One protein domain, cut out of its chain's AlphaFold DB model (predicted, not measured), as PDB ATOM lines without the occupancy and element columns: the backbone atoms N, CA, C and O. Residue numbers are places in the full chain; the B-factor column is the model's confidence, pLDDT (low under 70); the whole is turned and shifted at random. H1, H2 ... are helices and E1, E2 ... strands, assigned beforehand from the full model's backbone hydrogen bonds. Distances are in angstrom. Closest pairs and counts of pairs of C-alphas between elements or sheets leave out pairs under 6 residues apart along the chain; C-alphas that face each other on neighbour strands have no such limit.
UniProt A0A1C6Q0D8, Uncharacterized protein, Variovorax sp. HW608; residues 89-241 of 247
ATOM      1  N   ARG A  89     -11.335  52.611   6.573       84.31
ATOM      2  CA  ARG A  89     -11.488  54.074   6.590       84.31
ATOM      3  C   ARG A  89     -10.876  54.714   5.339       84.31
ATOM      4  O   ARG A  89      -9.873  54.226   4.822       84.31
ATOM      5  N   ALA A  90     -11.399  55.870   4.927       84.81
ATOM      6  CA  ALA A  90     -10.826  56.687   3.846       84.81
ATOM      7  C   ALA A  90      -9.335  56.985   4.050       84.81
ATOM      8  O   ALA A  90      -8.531  56.848   3.130       84.81
ATOM      9  N   ALA A  91      -8.955  57.286   5.293       85.69
ATOM     10  CA  ALA A  91      -7.564  57.496   5.673       85.69
ATOM     11  C   ALA A  91      -6.666  56.293   5.330       85.69
ATOM     12  O   ALA A  91      -5.546  56.492   4.874       85.69
ATOM     13  N   ALA A  92      -7.151  55.054   5.482       89.31
ATOM     14  CA  ALA A  92      -6.377  53.861   5.142       89.31
ATOM     15  C   ALA A  92      -6.107  53.790   3.630       89.31
ATOM     16  O   ALA A  92      -4.970  53.575   3.215       89.31
ATOM     17  N   LEU A  93      -7.126  54.044   2.800       91.88
ATOM     18  CA  LEU A  93      -6.959  54.085   1.343       91.88
ATOM     19  C   LEU A  93      -5.954  55.168   0.927       91.88
ATOM     20  O   LEU A  93      -5.052  54.907   0.132       91.88
ATOM     21  N   ASN A  94      -6.055  56.363   1.510       91.06
ATOM     22  CA  ASN A  94      -5.122  57.455   1.231       91.06
ATOM     23  C   ASN A  94      -3.687  57.107   1.647       91.06
ATOM     24  O   ASN A  94      -2.754  57.385   0.895       91.06
ATOM     25  N   VAL A  95      -3.503  56.427   2.783       93.44
ATOM     26  CA  VAL A  95      -2.192  55.910   3.203       93.44
ATOM     27  C   VAL A  95      -1.643  54.903   2.194       93.44
ATOM     28  O   VAL A  95      -0.477  55.011   1.824       93.44
ATOM     29  N   LEU A  96      -2.448  53.956   1.694       94.50
ATOM     30  CA  LEU A  96      -1.953  53.002   0.692       94.50
ATOM     31  C   LEU A  96      -1.581  53.692  -0.627       94.50
ATOM     32  O   LEU A  96      -0.563  53.336  -1.217       94.50
ATOM     33  N   LYS A  97      -2.353  54.696  -1.065       94.06
ATOM     34  CA  LYS A  97      -2.000  55.532  -2.226       94.06
ATOM     35  C   LYS A  97      -0.681  56.276  -2.008       94.06
ATOM     36  O   LYS A  97       0.191  56.220  -2.869       94.06
ATOM     37  N   ALA A  98      -0.497  56.906  -0.849       93.00
ATOM     38  CA  ALA A  98       0.737  57.615  -0.518       93.00
ATOM     39  C   ALA A  98       1.954  56.671  -0.473       93.00
ATOM     40  O   ALA A  98       3.013  56.993  -1.007       93.00
ATOM     41  N   GLU A  99       1.807  55.483   0.119       93.38
ATOM     42  CA  GLU A  99       2.877  54.481   0.147       93.38
ATOM     43  C   GLU A  99       3.188  53.912  -1.240       93.38
ATOM     44  O   GLU A  99       4.352  53.660  -1.546       93.38
ATOM     45  N   LEU A 100       2.178  53.753  -2.100       93.81
ATOM     46  CA  LEU A 100       2.378  53.374  -3.497       93.81
ATOM     47  C   LEU A 100       3.148  54.444  -4.268       93.81
ATOM     48  O   LEU A 100       4.132  54.117  -4.929       93.81
ATOM     49  N   GLN A 101       2.740  55.706  -4.154       91.94
ATOM     50  CA  GLN A 101       3.426  56.819  -4.800       91.94
ATOM     51  C   GLN A 101       4.897  56.877  -4.375       91.94
ATOM     52  O   GLN A 101       5.786  56.831  -5.226       91.94
ATOM     53  N   ARG A 102       5.165  56.854  -3.062       87.88
ATOM     54  CA  ARG A 102       6.530  56.809  -2.516       87.88
ATOM     55  C   ARG A 102       7.313  55.604  -3.034       87.88
ATOM     56  O   ARG A 102       8.488  55.734  -3.364       87.88
ATOM     57  N   ALA A 103       6.689  54.428  -3.109       87.88
ATOM     58  CA  ALA A 103       7.337  53.225  -3.624       87.88
ATOM     59  C   ALA A 103       7.739  53.378  -5.097       87.88
ATOM     60  O   ALA A 103       8.848  52.991  -5.467       87.88
ATOM     61  N   ILE A 104       6.871  53.955  -5.930       86.31
ATOM     62  CA  ILE A 104       7.143  54.219  -7.348       86.31
ATOM     63  C   ILE A 104       8.280  55.232  -7.479       86.31
ATOM     64  O   ILE A 104       9.261  54.951  -8.165       86.31
ATOM     65  N   GLU A 105       8.206  56.360  -6.776       82.62
ATOM     66  CA  GLU A 105       9.232  57.409  -6.800       82.62
ATOM     67  C   GLU A 105      10.611  56.900  -6.344       82.62
ATOM     68  O   GLU A 105      11.632  57.284  -6.911       82.62
ATOM     69  N   GLN A 106      10.654  56.002  -5.353       78.81
ATOM     70  CA  GLN A 106      11.902  55.434  -4.829       78.81
ATOM     71  C   GLN A 106      12.519  54.357  -5.733       78.81
ATOM     72  O   GLN A 106      13.728  54.128  -5.669       78.81
ATOM     73  N   SER A 107      11.712  53.663  -6.539       76.38
ATOM     74  CA  SER A 107      12.142  52.452  -7.257       76.38
ATOM     75  C   SER A 107      12.102  52.555  -8.783       76.38
ATOM     76  O   SER A 107      12.597  51.662  -9.468       76.38
ATOM     77  N   THR A 108      11.547  53.638  -9.330       72.88
ATOM     78  CA  THR A 108      11.457  53.887 -10.775       72.88
ATOM     79  C   THR A 108      12.183  55.184 -11.158       72.88
ATOM     80  O   THR A 108      12.448  56.037 -10.315       72.88
ATOM     81  N   ILE A 109      12.566  55.343 -12.433       67.00
ATOM     82  CA  ILE A 109      13.215  56.579 -12.914       67.00
ATOM     83  C   ILE A 109      12.239  57.760 -12.783       67.00
ATOM     84  O   ILE A 109      11.045  57.600 -13.004       67.00
ATOM     85  N   ARG A 110      12.775  58.967 -12.553       52.50
ATOM     86  CA  ARG A 110      12.089  60.279 -12.440       52.50
ATOM     87  C   ARG A 110      11.054  60.618 -13.542       52.50
ATOM     88  O   ARG A 110      10.386  61.635 -13.425       52.50
ATOM     89  N   ARG A 111      10.945  59.817 -14.614       52.19
ATOM     90  CA  ARG A 111      10.005  59.957 -15.749       52.19
ATOM     91  C   ARG A 111       8.950  58.846 -15.820       52.19
ATOM     92  O   ARG A 111       8.313  58.673 -16.850       52.19
ATOM     93  N   SER A 112       8.709  58.108 -14.745       63.41
ATOM     94  CA  SER A 112       7.543  57.226 -14.620       63.41
ATOM     95  C   SER A 112       6.234  58.013 -14.426       63.41
ATOM     96  O   SER A 112       5.342  57.525 -13.745       63.41
ATOM     97  N   GLY A 113       6.116  59.220 -15.000       68.00
ATOM     98  CA  GLY A 113       5.111  60.241 -14.673       68.00
ATOM     99  C   GLY A 113       3.691  59.695 -14.561       68.00
ATOM    100  O   GLY A 113       3.041  59.906 -13.538       68.00
ATOM    101  N   ASP A 114       3.260  58.878 -15.524       83.12
ATOM    102  CA  ASP A 114       1.909  58.318 -15.484       83.12
ATOM    103  C   ASP A 114       1.734  57.214 -14.427       83.12
ATOM    104  O   ASP A 114       0.628  57.015 -13.943       83.12
ATOM    105  N   LEU A 115       2.797  56.526 -14.001       85.75
ATOM    106  CA  LEU A 115       2.740  55.614 -12.850       85.75
ATOM    107  C   LEU A 115       2.709  56.373 -11.524       85.75
ATOM    108  O   LEU A 115       1.984  55.974 -10.618       85.75
ATOM    109  N   ALA A 116       3.505  57.435 -11.386       84.75
ATOM    110  CA  ALA A 116       3.562  58.227 -10.156       84.75
ATOM    111  C   ALA A 116       2.291  59.069  -9.945       84.75
ATOM    112  O   ALA A 116       1.938  59.389  -8.810       84.75
ATOM    113  N   ASN A 117       1.568  59.386 -11.021       90.25
ATOM    114  CA  ASN A 117       0.290  60.078 -10.954       90.25
ATOM    115  C   ASN A 117      -0.801  59.176 -10.349       90.25
ATOM    116  O   ASN A 117      -1.282  58.237 -10.981       90.25
ATOM    117  N   MET A 118      -1.252  59.496  -9.135       91.38
ATOM    118  CA  MET A 118      -2.272  58.718  -8.418       91.38
ATOM    119  C   MET A 118      -3.677  58.775  -9.046       91.38
ATOM    120  O   MET A 118      -4.538  57.986  -8.650       91.38
ATOM    121  N   ASN A 119      -3.913  59.641 -10.041       90.88
ATOM    122  CA  ASN A 119      -5.142  59.650 -10.848       90.88
ATOM    123  C   ASN A 119      -5.174  58.520 -11.888       90.88
ATOM    124  O   ASN A 119      -6.245  58.104 -12.332       90.88
ATOM    125  N   ASN A 120      -4.006  57.967 -12.220       92.12
ATOM    126  CA  ASN A 120      -3.871  56.778 -13.058       92.12
ATOM    127  C   ASN A 120      -4.005  55.481 -12.252       92.12
ATOM    128  O   ASN A 120      -3.705  54.399 -12.754       92.12
ATOM    129  N   TRP A 121      -4.466  55.584 -11.005       91.75
ATOM    130  CA  TRP A 121      -4.775  54.461 -10.138       91.75
ATOM    131  C   TRP A 121      -6.211  54.561  -9.661       91.75
ATOM    132  O   TRP A 121      -6.647  55.577  -9.114       91.75
ATOM    133  N   GLU A 122      -6.941  53.469  -9.824       91.50
ATOM    134  CA  GLU A 122      -8.345  53.401  -9.470       91.50
ATOM    135  C   GLU A 122      -8.604  52.341  -8.414       91.50
ATOM    136  O   GLU A 122      -8.024  51.251  -8.406       91.50
ATOM    137  N   TRP A 123      -9.504  52.694  -7.508       92.25
ATOM    138  CA  TRP A 123     -10.019  51.770  -6.528       92.25
ATOM    139  C   TRP A 123     -11.248  51.064  -7.080       92.25
ATOM    140  O   TRP A 123     -12.171  51.700  -7.580       92.25
ATOM    141  N   VAL A 124     -11.286  49.752  -6.911       90.88
ATOM    142  CA  VAL A 124     -12.427  48.909  -7.248       90.88
ATOM    143  C   VAL A 124     -12.833  48.168  -5.991       90.88
ATOM    144  O   VAL A 124     -12.006  47.503  -5.368       90.88
ATOM    145  N   TYR A 125     -14.104  48.260  -5.615       91.38
ATOM    146  CA  TYR A 125     -14.649  47.426  -4.558       91.38
ATOM    147  C   TYR A 125     -15.256  46.169  -5.176       91.38
ATOM    148  O   TYR A 125     -15.973  46.244  -6.172       91.38
ATOM    149  N   VAL A 126     -14.944  45.002  -4.623       89.62
ATOM    150  CA  VAL A 126     -15.531  43.733  -5.048       89.62
ATOM    151  C   VAL A 126     -16.270  43.127  -3.870       89.62
ATOM    152  O   VAL A 126     -15.673  42.819  -2.837       89.62
ATOM    153  N   ARG A 127     -17.578  42.960  -4.056       86.75
ATOM    154  CA  ARG A 127     -18.501  42.350  -3.100       86.75
ATOM    155  C   ARG A 127     -19.258  41.241  -3.812       86.75
ATOM    156  O   ARG A 127     -19.746  41.446  -4.923       86.75
ATOM    157  N   ASP A 128     -19.301  40.062  -3.199       82.25
ATOM    158  CA  ASP A 128     -19.966  38.872  -3.753       82.25
ATOM    159  C   ASP A 128     -19.515  38.547  -5.195       82.25
ATOM    160  O   ASP A 128     -20.305  38.207  -6.074       82.25
ATOM    161  N   GLY A 129     -18.216  38.729  -5.470       82.00
ATOM    162  CA  GLY A 129     -17.609  38.500  -6.787       82.00
ATOM    163  C   GLY A 129     -17.944  39.547  -7.858       82.00
ATOM    164  O   GLY A 129     -17.436  39.454  -8.975       82.00
ATOM    165  N   ARG A 130     -18.753  40.566  -7.543       84.00
ATOM    166  CA  ARG A 130     -19.141  41.631  -8.477       84.00
ATOM    167  C   ARG A 130     -18.404  42.927  -8.170       84.00
ATOM    168  O   ARG A 130     -18.244  43.311  -7.012       84.00
ATOM    169  N   ARG A 131     -17.970  43.619  -9.228       86.62
ATOM    170  CA  ARG A 131     -17.388  44.960  -9.111       86.62
ATOM    171  C   ARG A 131     -18.476  45.956  -8.760       86.62
ATOM    172  O   ARG A 131     -19.531  45.971  -9.386       86.62
ATOM    173  N   GLN A 132     -18.179  46.795  -7.789       83.06
ATOM    174  CA  GLN A 132     -19.015  47.898  -7.365       83.06
ATOM    175  C   GLN A 132     -18.133  49.150  -7.279       83.06
ATOM    176  O   GLN A 132     -16.938  49.044  -6.967       83.06
ATOM    177  N   PRO A 133     -18.685  50.338  -7.572       75.12
ATOM    178  CA  PRO A 133     -17.997  51.575  -7.239       75.12
ATOM    179  C   PRO A 133     -17.695  51.585  -5.737       75.12
ATOM    180  O   PRO A 133     -18.454  51.021  -4.940       75.12
ATOM    181  N   LEU A 134     -16.580  52.207  -5.340       80.94
ATOM    182  CA  LEU A 134     -16.343  52.454  -3.921       80.94
ATOM    183  C   LEU A 134     -17.559  53.212  -3.360       80.94
ATOM    184  O   LEU A 134     -17.914  54.256  -3.915       80.94
ATOM    185  N   PRO A 135     -18.188  52.725  -2.279       73.06
ATOM    186  CA  PRO A 135     -19.233  53.470  -1.597       73.06
ATOM    187  C   PRO A 135     -18.724  54.855  -1.200       73.06
ATOM    188  O   PRO A 135     -17.548  55.006  -0.853       73.06
ATOM    189  N   ILE A 136     -19.614  55.851  -1.213       63.00
ATOM    190  CA  ILE A 136     -19.297  57.205  -0.748       63.00
ATOM    191  C   ILE A 136     -18.738  57.101   0.674       63.00
ATOM    192  O   ILE A 136     -19.391  56.574   1.579       63.00
ATOM    193  N   MET A 137     -17.496  57.548   0.856       62.50
ATOM    194  CA  MET A 137     -16.788  57.387   2.118       62.50
ATOM    195  C   MET A 137     -17.282  58.426   3.128       62.50
ATOM    196  O   MET A 137     -16.783  59.544   3.173       62.50
ATOM    197  N   GLY A 138     -18.261  58.049   3.949       56.12
ATOM    198  CA  GLY A 138     -18.566  58.764   5.188       56.12
ATOM    199  C   GLY A 138     -17.480  58.553   6.253       56.12
ATOM    200  O   GLY A 138     -16.550  57.757   6.082       56.12
ATOM    201  N   THR A 139     -17.622  59.212   7.405       54.56
ATOM    202  CA  THR A 139     -16.723  59.054   8.569       54.56
ATOM    203  C   THR A 139     -16.624  57.607   9.074       54.56
ATOM    204  O   THR A 139     -15.609  57.222   9.654       54.56
ATOM    205  N   SER A 140     -17.641  56.783   8.805       62.84
ATOM    206  CA  SER A 140     -17.736  55.371   9.190       62.84
ATOM    207  C   SER A 140     -16.844  54.415   8.380       62.84
ATOM    208  O   SER A 140     -16.589  53.301   8.836       62.84
ATOM    209  N   GLY A 141     -16.325  54.825   7.215       77.88
ATOM    210  CA  GLY A 141     -15.544  53.954   6.325       77.88
ATOM    211  C   GLY A 141     -16.389  52.947   5.531       77.88
ATOM    212  O   GLY A 141     -17.617  52.986   5.548       77.88
ATOM    213  N   ILE A 142     -15.718  52.053   4.798       82.81
ATOM    214  CA  ILE A 142     -16.341  51.014   3.965       82.81
ATOM    215  C   ILE A 142     -16.389  49.706   4.745       82.81
ATOM    216  O   ILE A 142     -15.349  49.076   4.943       82.81
ATOM    217  N   THR A 143     -17.584  49.270   5.143       80.19
ATOM    218  CA  THR A 143     -17.772  47.948   5.750       80.19
ATOM    219  C   THR A 143     -17.444  46.846   4.746       80.19
ATOM    220  O   THR A 143     -18.040  46.768   3.667       80.19
ATOM    221  N   MET A 144     -16.531  45.959   5.135       79.94
ATOM    222  CA  MET A 144     -16.153  44.772   4.381       79.94
ATOM    223  C   MET A 144     -16.593  43.505   5.112       79.94
ATOM    224  O   MET A 144     -16.288  43.316   6.293       79.94
ATOM    225  N   ARG A 145     -17.287  42.623   4.393       77.62
ATOM    226  CA  ARG A 145     -17.664  41.285   4.857       77.62
ATOM    227  C   ARG A 145     -16.559  40.270   4.549       77.62
ATOM    228  O   ARG A 145     -15.717  40.520   3.684       77.62
ATOM    229  N   PRO A 146     -16.555  39.095   5.203       74.38
ATOM    230  CA  PRO A 146     -15.698  37.994   4.780       74.38
ATOM    231  C   PRO A 146     -15.923  37.667   3.295       74.38
ATOM    232  O   PRO A 146     -17.049  37.413   2.885       74.38
ATOM    233  N   GLY A 147     -14.852  37.680   2.497       78.50
ATOM    234  CA  GLY A 147     -14.914  37.465   1.044       78.50
ATOM    235  C   GLY A 147     -14.906  38.751   0.212       78.50
ATOM    236  O   GLY A 147     -14.511  38.697  -0.950       78.50
ATOM    237  N   ASP A 148     -15.227  39.900   0.811       86.25
ATOM    238  CA  ASP A 148     -15.090  41.196   0.152       86.25
ATOM    239  C   ASP A 148     -13.619  41.598   0.032       86.25
ATOM    240  O   ASP A 148     -12.782  41.284   0.891       86.25
ATOM    241  N   PHE A 149     -13.302  42.363  -1.009       90.31
ATOM    242  CA  PHE A 149     -11.979  42.949  -1.172       90.31
ATOM    243  C   PHE A 149     -12.020  44.293  -1.893       90.31
ATOM    244  O   PHE A 149     -12.873  44.550  -2.740       90.31
ATOM    245  N   ILE A 150     -11.079  45.166  -1.547       92.81
ATOM    246  CA  ILE A 150     -10.842  46.431  -2.247       92.81
ATOM    247  C   ILE A 150      -9.544  46.279  -3.035       92.81
ATOM    248  O   ILE A 150      -8.533  45.839  -2.491       92.81
ATOM    249  N   VAL A 151      -9.567  46.648  -4.310       92.50
ATOM    250  CA  VAL A 151      -8.427  46.568  -5.226       92.50
ATOM    251  C   VAL A 151      -7.997  47.973  -5.616       92.50
ATOM    252  O   VAL A 151      -8.833  48.756  -6.046       92.50
ATOM    253  N   LEU A 152      -6.708  48.283  -5.521       93.56
ATOM    254  CA  LEU A 152      -6.098  49.409  -6.224       93.56
ATOM    255  C   LEU A 152      -5.413  48.858  -7.469       93.56
ATOM    256  O   LEU A 152      -4.457  48.080  -7.363       93.56
ATOM    257  N   ARG A 153      -5.914  49.244  -8.638       91.88
ATOM    258  CA  ARG A 153      -5.357  48.828  -9.926       91.88
ATOM    259  C   ARG A 153      -4.883  50.033 -10.736       91.88
ATOM    260  O   ARG A 153      -5.433  51.124 -10.569       91.88
ATOM    261  N   PRO A 154      -3.866  49.860 -11.591       92.38
ATOM    262  CA  PRO A 154      -3.466  50.913 -12.503       92.38
ATOM    263  C   PRO A 154      -4.522  51.109 -13.600       92.38
ATOM    264  O   PRO A 154      -5.359  50.241 -13.845       92.38
ATOM    265  N   ARG A 155      -4.460  52.254 -14.277       90.94
ATOM    266  CA  ARG A 155      -5.139  52.552 -15.550       90.94
ATOM    267  C   ARG A 155      -4.152  52.622 -16.720       90.94
ATOM    268  O   ARG A 155      -4.556  52.847 -17.852       90.94
ATOM    269  N   VAL A 156      -2.863  52.429 -16.439       88.81
ATOM    270  CA  VAL A 156      -1.774  52.483 -17.417       88.81
ATOM    271  C   VAL A 156      -1.273  51.072 -17.763       88.81
ATOM    272  O   VAL A 156      -0.976  50.296 -16.852       88.81
ATOM    273  N   PRO A 157      -1.113  50.735 -19.056       86.50
ATOM    274  CA  PRO A 157      -0.911  49.357 -19.531       86.50
ATOM    275  C   PRO A 157       0.499  48.773 -19.305       86.50
ATOM    276  O   PRO A 157       0.850  47.714 -19.821       86.50
ATOM    277  N   TYR A 158       1.369  49.449 -18.563       85.94
ATOM    278  CA  TYR A 158       2.763  49.019 -18.391       85.94
ATOM    279  C   TYR A 158       3.186  48.886 -16.924       85.94
ATOM    280  O   TYR A 158       4.330  48.510 -16.638       85.94
ATOM    281  N   ALA A 159       2.276  49.147 -15.980       87.38
ATOM    282  CA  ALA A 159       2.567  49.126 -14.549       87.38
ATOM    283  C   ALA A 159       3.101  47.773 -14.073       87.38
ATOM    284  O   ALA A 159       4.067  47.720 -13.306       87.38
ATOM    285  N   SER A 160       2.522  46.673 -14.557       88.00
ATOM    286  CA  SER A 160       2.877  45.328 -14.097       88.00
ATOM    287  C   SER A 160       4.279  44.934 -14.548       88.00
ATOM    288  O   SER A 160       5.047  44.382 -13.759       88.00
ATOM    289  N   ILE A 161       4.653  45.269 -15.788       85.00
ATOM    290  CA  ILE A 161       6.012  45.026 -16.289       85.00
ATOM    291  C   ILE A 161       7.031  45.860 -15.531       85.00
ATOM    292  O   ILE A 161       8.072  45.329 -15.143       85.00
ATOM    293  N   VAL A 162       6.759  47.147 -15.303       84.94
ATOM    294  CA  VAL A 162       7.689  47.996 -14.546       84.94
ATOM    295  C   VAL A 162       7.860  47.450 -13.131       84.94
ATOM    296  O   VAL A 162       8.992  47.324 -12.671       84.94
ATOM    297  N   ASN A 163       6.776  47.024 -12.477       87.69
ATOM    298  CA  ASN A 163       6.843  46.400 -11.157       87.69
ATOM    299  C   ASN A 163       7.734  45.145 -11.151       87.69
ATOM    300  O   ASN A 163       8.550  44.982 -10.245       87.69
ATOM    301  N   LEU A 164       7.616  44.281 -12.164       84.62
ATOM    302  CA  LEU A 164       8.446  43.079 -12.295       84.62
ATOM    303  C   LEU A 164       9.913  43.401 -12.601       84.62
ATOM    304  O   LEU A 164      10.802  42.782 -12.025       84.62
ATOM    305  N   ARG A 165      10.194  44.393 -13.455       80.56
ATOM    306  CA  ARG A 165      11.571  44.846 -13.729       80.56
ATOM    307  C   ARG A 165      12.252  45.374 -12.468       80.56
ATOM    308  O   ARG A 165      13.412  45.048 -12.223       80.56
ATOM    309  N   VAL A 166      11.518  46.138 -11.653       78.69
ATOM    310  CA  VAL A 166      11.981  46.592 -10.333       78.69
ATOM    311  C   VAL A 166      12.246  45.396  -9.414       78.69
ATOM    312  O   VAL A 166      13.312  45.320  -8.808       78.69
ATOM    313  N   ALA A 167      11.328  44.426  -9.353       81.81
ATOM    314  CA  ALA A 167      11.489  43.221  -8.534       81.81
ATOM    315  C   ALA A 167      12.702  42.365  -8.949       81.81
ATOM    316  O   ALA A 167      13.391  41.808  -8.099       81.81
ATOM    317  N   ASN A 168      13.004  42.299 -10.246       78.19
ATOM    318  CA  ASN A 168      14.108  41.506 -10.791       78.19
ATOM    319  C   ASN A 168      15.479  42.196 -10.675       78.19
ATOM    320  O   ASN A 168      16.479  41.656 -11.146       78.19
ATOM    321  N   GLY A 169      15.554  43.385 -10.066       64.25
ATOM    322  CA  GLY A 169      16.817  44.096  -9.855       64.25
ATOM    323  C   GLY A 169      17.490  44.559 -11.151       64.25
ATOM    324  O   GLY A 169      18.710  44.733 -11.182       64.25
ATOM    325  N   SER A 170      16.727  44.743 -12.236       57.47
ATOM    326  CA  SER A 170      17.271  45.202 -13.514       57.47
ATOM    327  C   SER A 170      17.910  46.593 -13.349       57.47
ATOM    328  O   SER A 170      17.218  47.590 -13.144       57.47
ATOM    329  N   ARG A 171      19.245  46.667 -13.480       48.44
ATOM    330  CA  ARG A 171      20.070  47.896 -13.381       48.44
ATOM    331  C   ARG A 171      19.671  49.017 -14.361       48.44
ATOM    332  O   ARG A 171      20.102  50.153 -14.210       48.44
ATOM    333  N   ALA A 172      18.800  48.758 -15.335       42.47
ATOM    334  CA  ALA A 172      18.273  49.793 -16.227       42.47
ATOM    335  C   ALA A 172      17.363  50.826 -15.520       42.47
ATOM    336  O   ALA A 172      17.034  51.848 -16.110       42.47
ATOM    337  N   LEU A 173      16.972  50.588 -14.260       45.03
ATOM    338  CA  LEU A 173      16.213  51.528 -13.420       45.03
ATOM    339  C   LEU A 173      16.975  51.917 -12.134       45.03
ATOM    340  O   LEU A 173      16.390  52.521 -11.235       45.03
ATOM    341  N   THR A 174      18.273  51.587 -12.007       39.94
ATOM    342  CA  THR A 174      19.038  51.951 -10.803       39.94
ATOM    343  C   THR A 174      19.305  53.451 -10.731       39.94
ATOM    344  O   THR A 174      20.146  53.976 -11.448       39.94
ATOM    345  N   LEU A 175      18.597  54.084  -9.791       40.94
ATOM    346  CA  LEU A 175      19.038  55.144  -8.884       40.94
ATOM    347  C   LEU A 175      19.853  56.277  -9.524       40.94
ATOM    348  O   LEU A 175      21.044  56.143  -9.810       40.94
ATOM    349  N   ARG A 176      19.262  57.480  -9.536       36.28
ATOM    350  CA  ARG A 176      20.060  58.706  -9.409       36.28
ATOM    351  C   ARG A 176      21.024  58.452  -8.243       36.28
ATOM    352  O   ARG A 176      20.572  58.108  -7.151       36.28
ATOM    353  N   LYS A 177      22.337  58.580  -8.459       40.00
ATOM    354  CA  LYS A 177      23.318  58.743  -7.376       40.00
ATOM    355  C   LYS A 177      22.974  60.048  -6.639       40.00
ATOM    356  O   LYS A 177      23.683  61.039  -6.759       40.00
ATOM    357  N   THR A 178      21.857  60.112  -5.919       40.91
ATOM    358  CA  THR A 178      21.673  61.134  -4.900       40.91
ATOM    359  C   THR A 178      22.672  60.789  -3.808       40.91
ATOM    360  O   THR A 178      22.674  59.693  -3.250       40.91
ATOM    361  N   ARG A 179      23.580  61.727  -3.545       40.66
ATOM    362  CA  ARG A 179      24.623  61.702  -2.508       40.66
ATOM    363  C   ARG A 179      24.093  61.497  -1.073       40.66
ATOM    364  O   ARG A 179      24.860  61.633  -0.130       40.66
ATOM    365  N   GLN A 180      22.823  61.151  -0.869       42.03
ATOM    366  CA  GLN A 180      22.250  60.897   0.448       42.03
ATOM    367  C   GLN A 180      22.313  59.404   0.772       42.03
ATOM    368  O   GLN A 180      21.507  58.583   0.346       42.03
ATOM    369  N   ARG A 181      23.339  59.062   1.548       44.38
ATOM    370  CA  ARG A 181      23.669  57.721   2.045       44.38
ATOM    371  C   ARG A 181      22.638  57.168   3.053       44.38
ATOM    372  O   ARG A 181      22.774  56.019   3.455       44.38
ATOM    373  N   ALA A 182      21.626  57.952   3.438       42.88
ATOM    374  CA  ALA A 182      20.768  57.685   4.595       42.88
ATOM    375  C   ALA A 182      19.548  56.781   4.326       42.88
ATOM    376  O   ALA A 182      19.072  56.136   5.251       42.88
ATOM    377  N   GLU A 183      19.072  56.649   3.082       45.97
ATOM    378  CA  GLU A 183      17.839  55.891   2.790       45.97
ATOM    379  C   GLU A 183      18.018  54.850   1.683       45.97
ATOM    380  O   GLU A 183      17.119  54.589   0.880       45.97
ATOM    381  N   ARG A 184      19.193  54.217   1.602       47.34
ATOM    382  CA  ARG A 184      19.314  53.050   0.723       47.34
ATOM    383  C   ARG A 184      18.371  51.963   1.245       47.34
ATOM    384  O   ARG A 184      18.523  51.559   2.400       47.34
ATOM    385  N   PRO A 185      17.430  51.451   0.431       45.31
ATOM    386  CA  PRO A 185      16.635  50.307   0.838       45.31
ATOM    387  C   PRO A 185      17.591  49.170   1.210       45.31
ATOM    388  O   PRO A 185      18.499  48.823   0.446       45.31
ATOM    389  N   THR A 186      17.419  48.633   2.421       50.66
ATOM    390  CA  THR A 186      18.199  47.504   2.941       50.66
ATOM    391  C   THR A 186      18.244  46.367   1.915       50.66
ATOM    392  O   THR A 186      17.288  46.182   1.161       50.66
ATOM    393  N   LYS A 187      19.335  45.579   1.878       48.25
ATOM    394  CA  LYS A 187      19.520  44.453   0.930       48.25
ATOM    395  C   LYS A 187      18.287  43.528   0.836       48.25
ATOM    396  O   LYS A 187      17.983  43.024  -0.239       48.25
ATOM    397  N   ALA A 188      17.518  43.399   1.921       49.44
ATOM    398  CA  ALA A 188      16.264  42.644   1.998       49.44
ATOM    399  C   ALA A 188      15.099  43.179   1.126       49.44
ATOM    400  O   ALA A 188      14.126  42.461   0.917       49.44
ATOM    401  N   ASN A 189      15.164  44.419   0.628       51.47
ATOM    402  CA  ASN A 189      14.117  45.047  -0.192       51.47
ATOM    403  C   ASN A 189      14.509  45.202  -1.670       51.47
ATOM    404  O   ASN A 189      13.685  45.629  -2.471       51.47
ATOM    405  N   GLN A 190      15.736  44.835  -2.054       54.53
ATOM    406  CA  GLN A 190      16.277  45.055  -3.406       54.53
ATOM    407  C   GLN A 190      15.651  44.158  -4.492       54.53
ATOM    408  O   GLN A 190      15.991  44.297  -5.663       54.53
ATOM    409  N   ARG A 191      14.738  43.252  -4.112       61.88
ATOM    410  CA  ARG A 191      14.009  42.342  -5.014       61.88
ATOM    411  C   ARG A 191      12.486  42.435  -4.887       61.88
ATOM    412  O   ARG A 191      11.757  41.544  -5.312       61.88
ATOM    413  N   LEU A 192      11.986  43.489  -4.244       73.06
ATOM    414  CA  LEU A 192      10.553  43.725  -4.116       73.06
ATOM    415  C   LEU A 192      10.136  44.770  -5.149       73.06
ATOM    416  O   LEU A 192      10.663  45.878  -5.156       73.06
ATOM    417  N   GLY A 193       9.180  44.423  -6.013       83.94
ATOM    418  CA  GLY A 193       8.520  45.405  -6.875       83.94
ATOM    419  C   GLY A 193       7.822  46.488  -6.042       83.94
ATOM    420  O   GLY A 193       7.488  46.259  -4.873       83.94
ATOM    421  N   PHE A 194       7.571  47.659  -6.629       88.38
ATOM    422  CA  PHE A 194       6.971  48.791  -5.913       88.38
ATOM    423  C   PHE A 194       5.606  48.468  -5.285       88.38
ATOM    424  O   PHE A 194       5.313  48.952  -4.194       88.38
ATOM    425  N   LEU A 195       4.800  47.587  -5.895       91.81
ATOM    426  CA  LEU A 195       3.529  47.131  -5.320       91.81
ATOM    427  C   LEU A 195       3.762  46.366  -4.009       91.81
ATOM    428  O   LEU A 195       3.110  46.618  -2.998       91.81
ATOM    429  N   ALA A 196       4.727  45.442  -3.997       90.38
ATOM    430  CA  ALA A 196       5.023  44.633  -2.814       90.38
ATOM    431  C   ALA A 196       5.605  45.492  -1.690       90.38
ATOM    432  O   ALA A 196       5.304  45.289  -0.511       90.38
ATOM    433  N   PHE A 197       6.399  46.490  -2.065       88.06
ATOM    434  CA  PHE A 197       6.953  47.456  -1.135       88.06
ATOM    435  C   PHE A 197       5.867  48.323  -0.479       88.06
ATOM    436  O   PHE A 197       5.830  48.425   0.750       88.06
ATOM    437  N   ALA A 198       4.937  48.857  -1.275       92.06
ATOM    438  CA  ALA A 198       3.797  49.632  -0.792       92.06
ATOM    439  C   ALA A 198       2.904  48.813   0.152       92.06
ATOM    440  O   ALA A 198       2.602  49.258   1.259       92.06
ATOM    441  N   ALA A 199       2.560  47.574  -0.226       93.00
ATOM    442  CA  ALA A 199       1.780  46.668   0.621       93.00
ATOM    443  C   ALA A 199       2.454  46.425   1.979       93.00
ATOM    444  O   ALA A 199       1.807  46.485   3.027       93.00
ATOM    445  N   ARG A 200       3.772  46.183   1.975       90.00
ATOM    446  CA  ARG A 200       4.547  45.918   3.193       90.00
ATOM    447  C   ARG A 200       4.585  47.128   4.125       90.00
ATOM    448  O   ARG A 200       4.501  46.942   5.338       90.00
ATOM    449  N   ARG A 201       4.732  48.342   3.585       89.94
ATOM    450  CA  ARG A 201       4.715  49.573   4.385       89.94
ATOM    451  C   ARG A 201       3.321  49.873   4.925       89.94
ATOM    452  O   ARG A 201       3.189  50.084   6.127       89.94
ATOM    453  N   ALA A 202       2.290  49.778   4.090       90.94
ATOM    454  CA  ALA A 202       0.908  49.987   4.509       90.94
ATOM    455  C   ALA A 202       0.488  49.030   5.633       90.94
ATOM    456  O   ALA A 202      -0.075  49.471   6.629       90.94
ATOM    457  N   LYS A 203       0.856  47.743   5.548       88.25
ATOM    458  CA  LYS A 203       0.545  46.743   6.586       88.25
ATOM    459  C   LYS A 203       1.108  47.090   7.976       88.25
ATOM    460  O   LYS A 203       0.599  46.595   8.974       88.25
ATOM    461  N   ARG A 204       2.149  47.925   8.064       86.62
ATOM    462  CA  ARG A 204       2.709  48.386   9.349       86.62
ATOM    463  C   ARG A 204       1.899  49.515   9.985       86.62
ATOM    464  O   ARG A 204       2.109  49.815  11.154       86.62
ATOM    465  N   HIS A 205       1.005  50.157   9.236       88.81
ATOM    466  CA  HIS A 205       0.200  51.256   9.745       88.81
ATOM    467  C   HIS A 205      -0.992  50.725  10.548       88.81
ATOM    468  O   HIS A 205      -1.691  49.807  10.125       88.81
ATOM    469  N   SER A 206      -1.287  51.375  11.675       84.19
ATOM    470  CA  SER A 206      -2.414  51.041  12.561       84.19
ATOM    471  C   SER A 206      -3.786  51.005  11.871       84.19
ATOM    472  O   SER A 206      -4.670  50.277  12.311       84.19
ATOM    473  N   LEU A 207      -3.965  51.745  10.770       83.50
ATOM    474  CA  LEU A 207      -5.207  51.808   9.995       83.50
ATOM    475  C   LEU A 207      -5.498  50.519   9.214       83.50
ATOM    476  O   LEU A 207      -6.622  50.328   8.763       83.50
ATOM    477  N   PHE A 208      -4.496  49.651   9.061       85.81
ATOM    478  CA  PHE A 208      -4.629  48.333   8.443       85.81
ATOM    479  C   PHE A 208      -4.702  47.201   9.471       85.81
ATOM    480  O   PHE A 208      -4.676  46.032   9.096       85.81
ATOM    481  N   ARG A 209      -4.826  47.520  10.765       81.00
ATOM    482  CA  ARG A 209      -5.142  46.525  11.790       81.00
ATOM    483  C   ARG A 209      -6.510  45.902  11.475       81.00
ATOM    484  O   ARG A 209      -7.453  46.632  11.185       81.00
ATOM    485  N   GLY A 210      -6.610  44.575  11.457       77.25
ATOM    486  CA  GLY A 210      -7.795  43.851  10.981       77.25
ATOM    487  C   GLY A 210      -7.869  43.640   9.465       77.25
ATOM    488  O   GLY A 210      -8.832  43.036   8.990       77.25
ATOM    489  N   PHE A 211      -6.858  44.072   8.701       85.62
ATOM    490  CA  PHE A 211      -6.800  43.888   7.251       85.62
ATOM    491  C   PHE A 211      -5.480  43.273   6.778       85.62
ATOM    492  O   PHE A 211      -4.388  43.553   7.270       85.62
ATOM    493  N   ASN A 212      -5.575  42.479   5.720       89.25
ATOM    494  CA  ASN A 212      -4.442  42.040   4.927       89.25
ATOM    495  C   ASN A 212      -4.311  42.926   3.690       89.25
ATOM    496  O   ASN A 212      -5.256  43.042   2.913       89.25
ATOM    497  N   VAL A 213      -3.115  43.481   3.485       92.56
ATOM    498  CA  VAL A 213      -2.725  44.163   2.247       92.56
ATOM    499  C   VAL A 213      -1.734  43.280   1.502       92.56
ATOM    500  O   VAL A 213      -0.697  42.908   2.058       92.56
ATOM    501  N   ARG A 214      -2.042  42.918   0.258       92.44
ATOM    502  CA  ARG A 214      -1.185  42.062  -0.574       92.44
ATOM    503  C   ARG A 214      -1.147  42.519  -2.021       92.44
ATOM    504  O   ARG A 214      -1.995  43.286  -2.462       92.44
ATOM    505  N   VAL A 215      -0.172  42.000  -2.755       91.38
ATOM    506  CA  VAL A 215      -0.111  42.127  -4.210       91.38
ATOM    507  C   VAL A 215      -0.785  40.915  -4.834       91.38
ATOM    508  O   VAL A 215      -0.597  39.794  -4.359       91.38
ATOM    509  N   SER A 216      -1.550  41.139  -5.893       90.00
ATOM    510  CA  SER A 216      -2.139  40.079  -6.705       90.00
ATOM    511  C   SER A 216      -1.940  40.385  -8.183       90.00
ATOM    512  O   SER A 216      -2.001  41.544  -8.590       90.00
ATOM    513  N   PHE A 217      -1.710  39.347  -8.980       88.44
ATOM    514  CA  PHE A 217      -1.679  39.422 -10.437       88.44
ATOM    515  C   PHE A 217      -2.892  38.677 -10.974       88.44
ATOM    516  O   PHE A 217      -3.149  37.542 -10.573       88.44
ATOM    517  N   THR A 218      -3.681  39.327 -11.825       86.06
ATOM    518  CA  THR A 218      -4.904  38.712 -12.339       86.06
ATOM    519  C   THR A 218      -5.307  39.249 -13.701       86.06
ATOM    520  O   THR A 218      -5.234  40.448 -13.974       86.06
ATOM    521  N   HIS A 219      -5.800  38.338 -14.541       84.50
ATOM    522  CA  HIS A 219      -6.413  38.650 -15.833       84.50
ATOM    523  C   HIS A 219      -7.802  39.257 -15.694       84.50
ATOM    524  O   HIS A 219      -8.236  40.005 -16.563       84.50
ATOM    525  N   ARG A 220      -8.494  39.001 -14.575       81.12
ATOM    526  CA  ARG A 220      -9.841  39.543 -14.349       81.12
ATOM    527  C   ARG A 220      -9.821  41.061 -14.427       81.12
ATOM    528  O   ARG A 220     -10.712  41.643 -15.027       81.12
ATOM    529  N   HIS A 221      -8.809  41.693 -13.839       73.75
ATOM    530  CA  HIS A 221      -8.634  43.147 -13.817       73.75
ATOM    531  C   HIS A 221      -7.611  43.644 -14.840       73.75
ATOM    532  O   HIS A 221      -7.097  44.747 -14.652       73.75
ATOM    533  N   ALA A 222      -7.329  42.855 -15.884       78.25
ATOM    534  CA  ALA A 222      -6.401  43.246 -16.931       78.25
ATOM    535  C   ALA A 222      -6.810  44.585 -17.553       78.25
ATOM    536  O   ALA A 222      -7.994  44.840 -17.796       78.25
ATOM    537  N   ILE A 223      -5.818  45.440 -17.768       81.06
ATOM    538  CA  ILE A 223      -5.980  46.691 -18.503       81.06
ATOM    539  C   ILE A 223      -5.792  46.375 -19.983       81.06
ATOM    540  O   ILE A 223      -4.927  45.580 -20.360       81.06
ATOM    541  N   GLU A 224      -6.604  46.993 -20.831       77.81
ATOM    542  CA  GLU A 224      -6.418  46.893 -22.272       77.81
ATOM    543  C   GLU A 224      -5.037  47.433 -22.671       77.81
ATOM    544  O   GLU A 224      -4.580  48.459 -22.171       77.81
ATOM    545  N   GLY A 225      -4.334  46.694 -23.528       74.00
ATOM    546  CA  GLY A 225      -2.960  47.021 -23.904       74.00
ATOM    547  C   GLY A 225      -1.896  46.614 -22.880       74.00
ATOM    548  O   GLY A 225      -0.722  46.885 -23.131       74.00
ATOM    549  N   GLU A 226      -2.250  45.945 -21.766       79.25
ATOM    550  CA  GLU A 226      -1.266  45.512 -20.767       79.25
ATOM    551  C   GLU A 226      -0.148  44.679 -21.412       79.25
ATOM    552  O   GLU A 226      -0.381  43.639 -22.037       79.25
ATOM    553  N   VAL A 227       1.097  45.118 -21.223       69.81
ATOM    554  CA  VAL A 227       2.250  44.468 -21.860       69.81
ATOM    555  C   VAL A 227       2.544  43.100 -21.207       69.81
ATOM    556  O   VAL A 227       3.069  42.193 -21.853       69.81
ATOM    557  N   ASN A 228       2.162  42.889 -19.938       71.31
ATOM    558  CA  ASN A 228       2.298  41.601 -19.245       71.31
ATOM    559  C   ASN A 228       1.097  40.662 -19.470       71.31
ATOM    560  O   ASN A 228       0.312  40.390 -18.560       71.31
ATOM    561  N   ARG A 229       0.993  40.091 -20.671       70.00
ATOM    562  CA  ARG A 229      -0.112  39.183 -21.033       70.00
ATOM    563  C   ARG A 229      -0.090  37.815 -20.340       70.00
ATOM    564  O   ARG A 229      -1.065  37.086 -20.437       70.00
ATOM    565  N   ARG A 230       0.998  37.429 -19.660       77.12
ATOM    566  CA  ARG A 230       1.118  36.091 -19.040       77.12
ATOM    567  C   ARG A 230       0.515  36.036 -17.640       77.12
ATOM    568  O   ARG A 230      -0.206  35.099 -17.317       77.12
ATOM    569  N   GLN A 231       0.801  37.041 -16.814       79.00
ATOM    570  CA  GLN A 231       0.375  37.070 -15.409       79.00
ATOM    571  C   GLN A 231      -0.826  38.002 -15.172       79.00
ATOM    572  O   GLN A 231      -1.441  37.952 -14.110       79.00
ATOM    573  N   GLY A 232      -1.184  38.822 -16.164       85.12
ATOM    574  CA  GLY A 232      -2.237  39.825 -16.053       85.12
ATOM    575  C   GLY A 232      -1.735  41.093 -15.367       85.12
ATOM    576  O   GLY A 232      -0.527  41.348 -15.293       85.12
ATOM    577  N   THR A 233      -2.668  41.889 -14.846       88.69
ATOM    578  CA  THR A 233      -2.341  43.178 -14.228       88.69
ATOM    579  C   THR A 233      -2.034  43.011 -12.740       88.69
ATOM    580  O   THR A 233      -2.778  42.366 -11.995       88.69
ATOM    581  N   GLY A 234      -0.921  43.603 -12.306       89.31
ATOM    582  CA  GLY A 234      -0.519  43.691 -10.907       89.31
ATOM    583  C   GLY A 234      -1.370  44.709 -10.152       89.31
ATOM    584  O   GLY A 234      -1.525  45.851 -10.579       89.31
ATOM    585  N   THR A 235      -1.910  44.301  -9.009       92.44
ATOM    586  CA  THR A 235      -2.831  45.101  -8.197       92.44
ATOM    587  C   THR A 235      -2.488  45.004  -6.715       92.44
ATOM    588  O   THR A 235      -1.913  44.011  -6.262       92.44
ATOM    589  N   LEU A 236      -2.839  46.037  -5.950       94.12
ATOM    590  CA  LEU A 236      -2.856  45.975  -4.490       94.12
ATOM    591  C   LEU A 236      -4.253  45.596  -4.033       94.12
ATOM    592  O   LEU A 236      -5.240  46.116  -4.540       94.12
ATOM    593  N   VAL A 237      -4.330  44.721  -3.047       93.44
ATOM    594  CA  VAL A 237      -5.588  44.188  -2.549       93.44
ATOM    595  C   VAL A 237      -5.635  44.339  -1.043       93.44
ATOM    596  O   VAL A 237      -4.724  43.885  -0.350       93.44
ATOM    597  N   ILE A 238      -6.731  44.907  -0.553       92.88
ATOM    598  CA  ILE A 238      -7.115  44.937   0.851       92.88
ATOM    599  C   ILE A 238      -8.226  43.900   1.060       92.88
ATOM    600  O   ILE A 238      -9.248  43.931   0.378       92.88
ATOM    601  N   THR A 239      -8.026  42.987   2.006       89.56
ATOM    602  CA  THR A 239      -9.005  41.967   2.436       89.56
ATOM    603  C   THR A 239      -9.121  41.978   3.959       89.56
ATOM    604  O   THR A 239      -8.097  42.196   4.606       89.56
ATOM    605  N   PRO A 240     -10.286  41.687   4.560       83.44
ATOM    606  CA  PRO A 240     -10.397  41.483   6.005       83.44
ATOM    607  C   PRO A 240      -9.468  40.365   6.493       83.44
ATOM    608  O   PRO A 240      -9.330  39.334   5.830       83.44
ATOM    609  N   SER A 241      -8.849  40.528   7.664       76.31
ATOM    610  CA  SER A 241      -7.974  39.505   8.263       76.31
ATOM    611  C   SER A 241      -8.713  38.209   8.600       76.31
ATOM    612  O   SER A 241      -8.123  37.131   8.563       76.31
TER     613      SER A 241
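AT A GLANCE: This is residues 89 to 241 of the 247 residues of an uncharacterized protein of Variovorax sp. HW608 (UniProt A0A1C6Q0D8). A strongly twisted sheet of five strands has two helices over one face, H4 packed on its E5 edge and the long H1 crossing H4 and reaching over E4 and E6, while a third helix, H3, stands up from the sheet beside the start of E6. A long loop leads away from these helices, and its residues 177 to 182 stick out free of the rest. The printed part has 153 residues with four named helices and six named strands, in the order H1 H2 E1 E2 E3 E4 H3 H4 E5 E6; the sheet runs E2 E1 E4 E6 E5 and is antiparallel throughout. The class is mixed, helices and strands, with under half of the residues, 75 of 153, in named elements. The whole is compact, with a radius of gyration of the C-alphas of 15.6 A and spans of 46 by 35 by 24 A.

IN THESE COORDINATES: Begin with the sheet: find C-alpha 121 at (-4.775, 54.461, -10.138), where E1, residues 121 to 127, starts its 19.6 A. E2 is residues 130 to 132, and E4, residues 149 to 154, spans 16.3 A. E5, residues 211 to 218, measures 20.4 A and bends by 56 degrees at residue 215. E6, residues 233 to 240, covers 21.8 A and ends with C-alpha 240 at (-10.397, 41.483, 6.005). E3, residues 142 to 144, pairs with no named strand. Look next at C-alpha 90, at (-10.826, 56.687, 3.846): from there H1 runs 25.9 A to residue 107. H2 is residues 113 to 116, H3 is residues 159 to 167 over 12.3 A, and H4 is residues 194 to 202 over 12.1 A.

HOW THE PARTS SIT: Start at the inner strand E4, antiparallel to E1 on one side, with N 124 and O 151 at 2.8 A, and to E6 on the other, with N 152 and O 236 at 2.8 A. Beyond E1 comes edge strand E2, its hairpin partner, where N 132 and O 125 are 2.8 A apart. Beyond E6 comes edge strand E5, in a second hairpin, where N 212 and O 239 are 2.8 A apart. E4, H3 and H4, and E5 form a split strand-helix-strand unit, two strands running the same way with E6 between them, and its crossover is right-handed. H1, H3 and H4 on one face of the sheet make two layers, one of helices and one of strands. H4 is on the sheet at a height of 8.6 A, over E5 and along it at 2 degrees on the local plane; the C-alphas of Ala 199 and Val 213 are its closest pair with E5, at 5.4 A. On the same face as H4, H1 has a height of 7.9 A over the sheet and runs slantwise to E4, at 36 degrees on the local plane. H1 and H4 touch, closest at the C-alphas of Leu 100 and Ala 198, 4.8 A apart, in a steep tilt of 43 degrees, opposite ways. H3 stands up from the sheet, its line rising 52 degrees; its closest C-alphas with E6 are Ser 160 and Gly 234, 4.9 A apart. H3 and H4 touch, about perpendicular at 81 degrees, with the C-alphas of Asn 163 and Phe 194 closest at 5.8 A. H2 touches H1 through residues 101 to 105 of H1 alone, closest at the C-alphas of Gln 101 and Ala 116, 5.5 A apart. E3 and E4 meet only through their link. Every O i to N i+4 pair is within hydrogen-bond range in H1, H3 and H4, while H2 is too short for such a pair.

THE WHOLE: The two C-alphas farthest apart are those of Asp 128 and Arg 179, at 50.1 A. The printed part, residues 89 to 241, has no cut. The links H3 to H4, with 26 residues, and E5 to E6, with 14, are long. Mean pLDDT of the printed part is 78.2; look for values under 70 at residues 109 to 113, 136 to 140, 169 to 191 and 227.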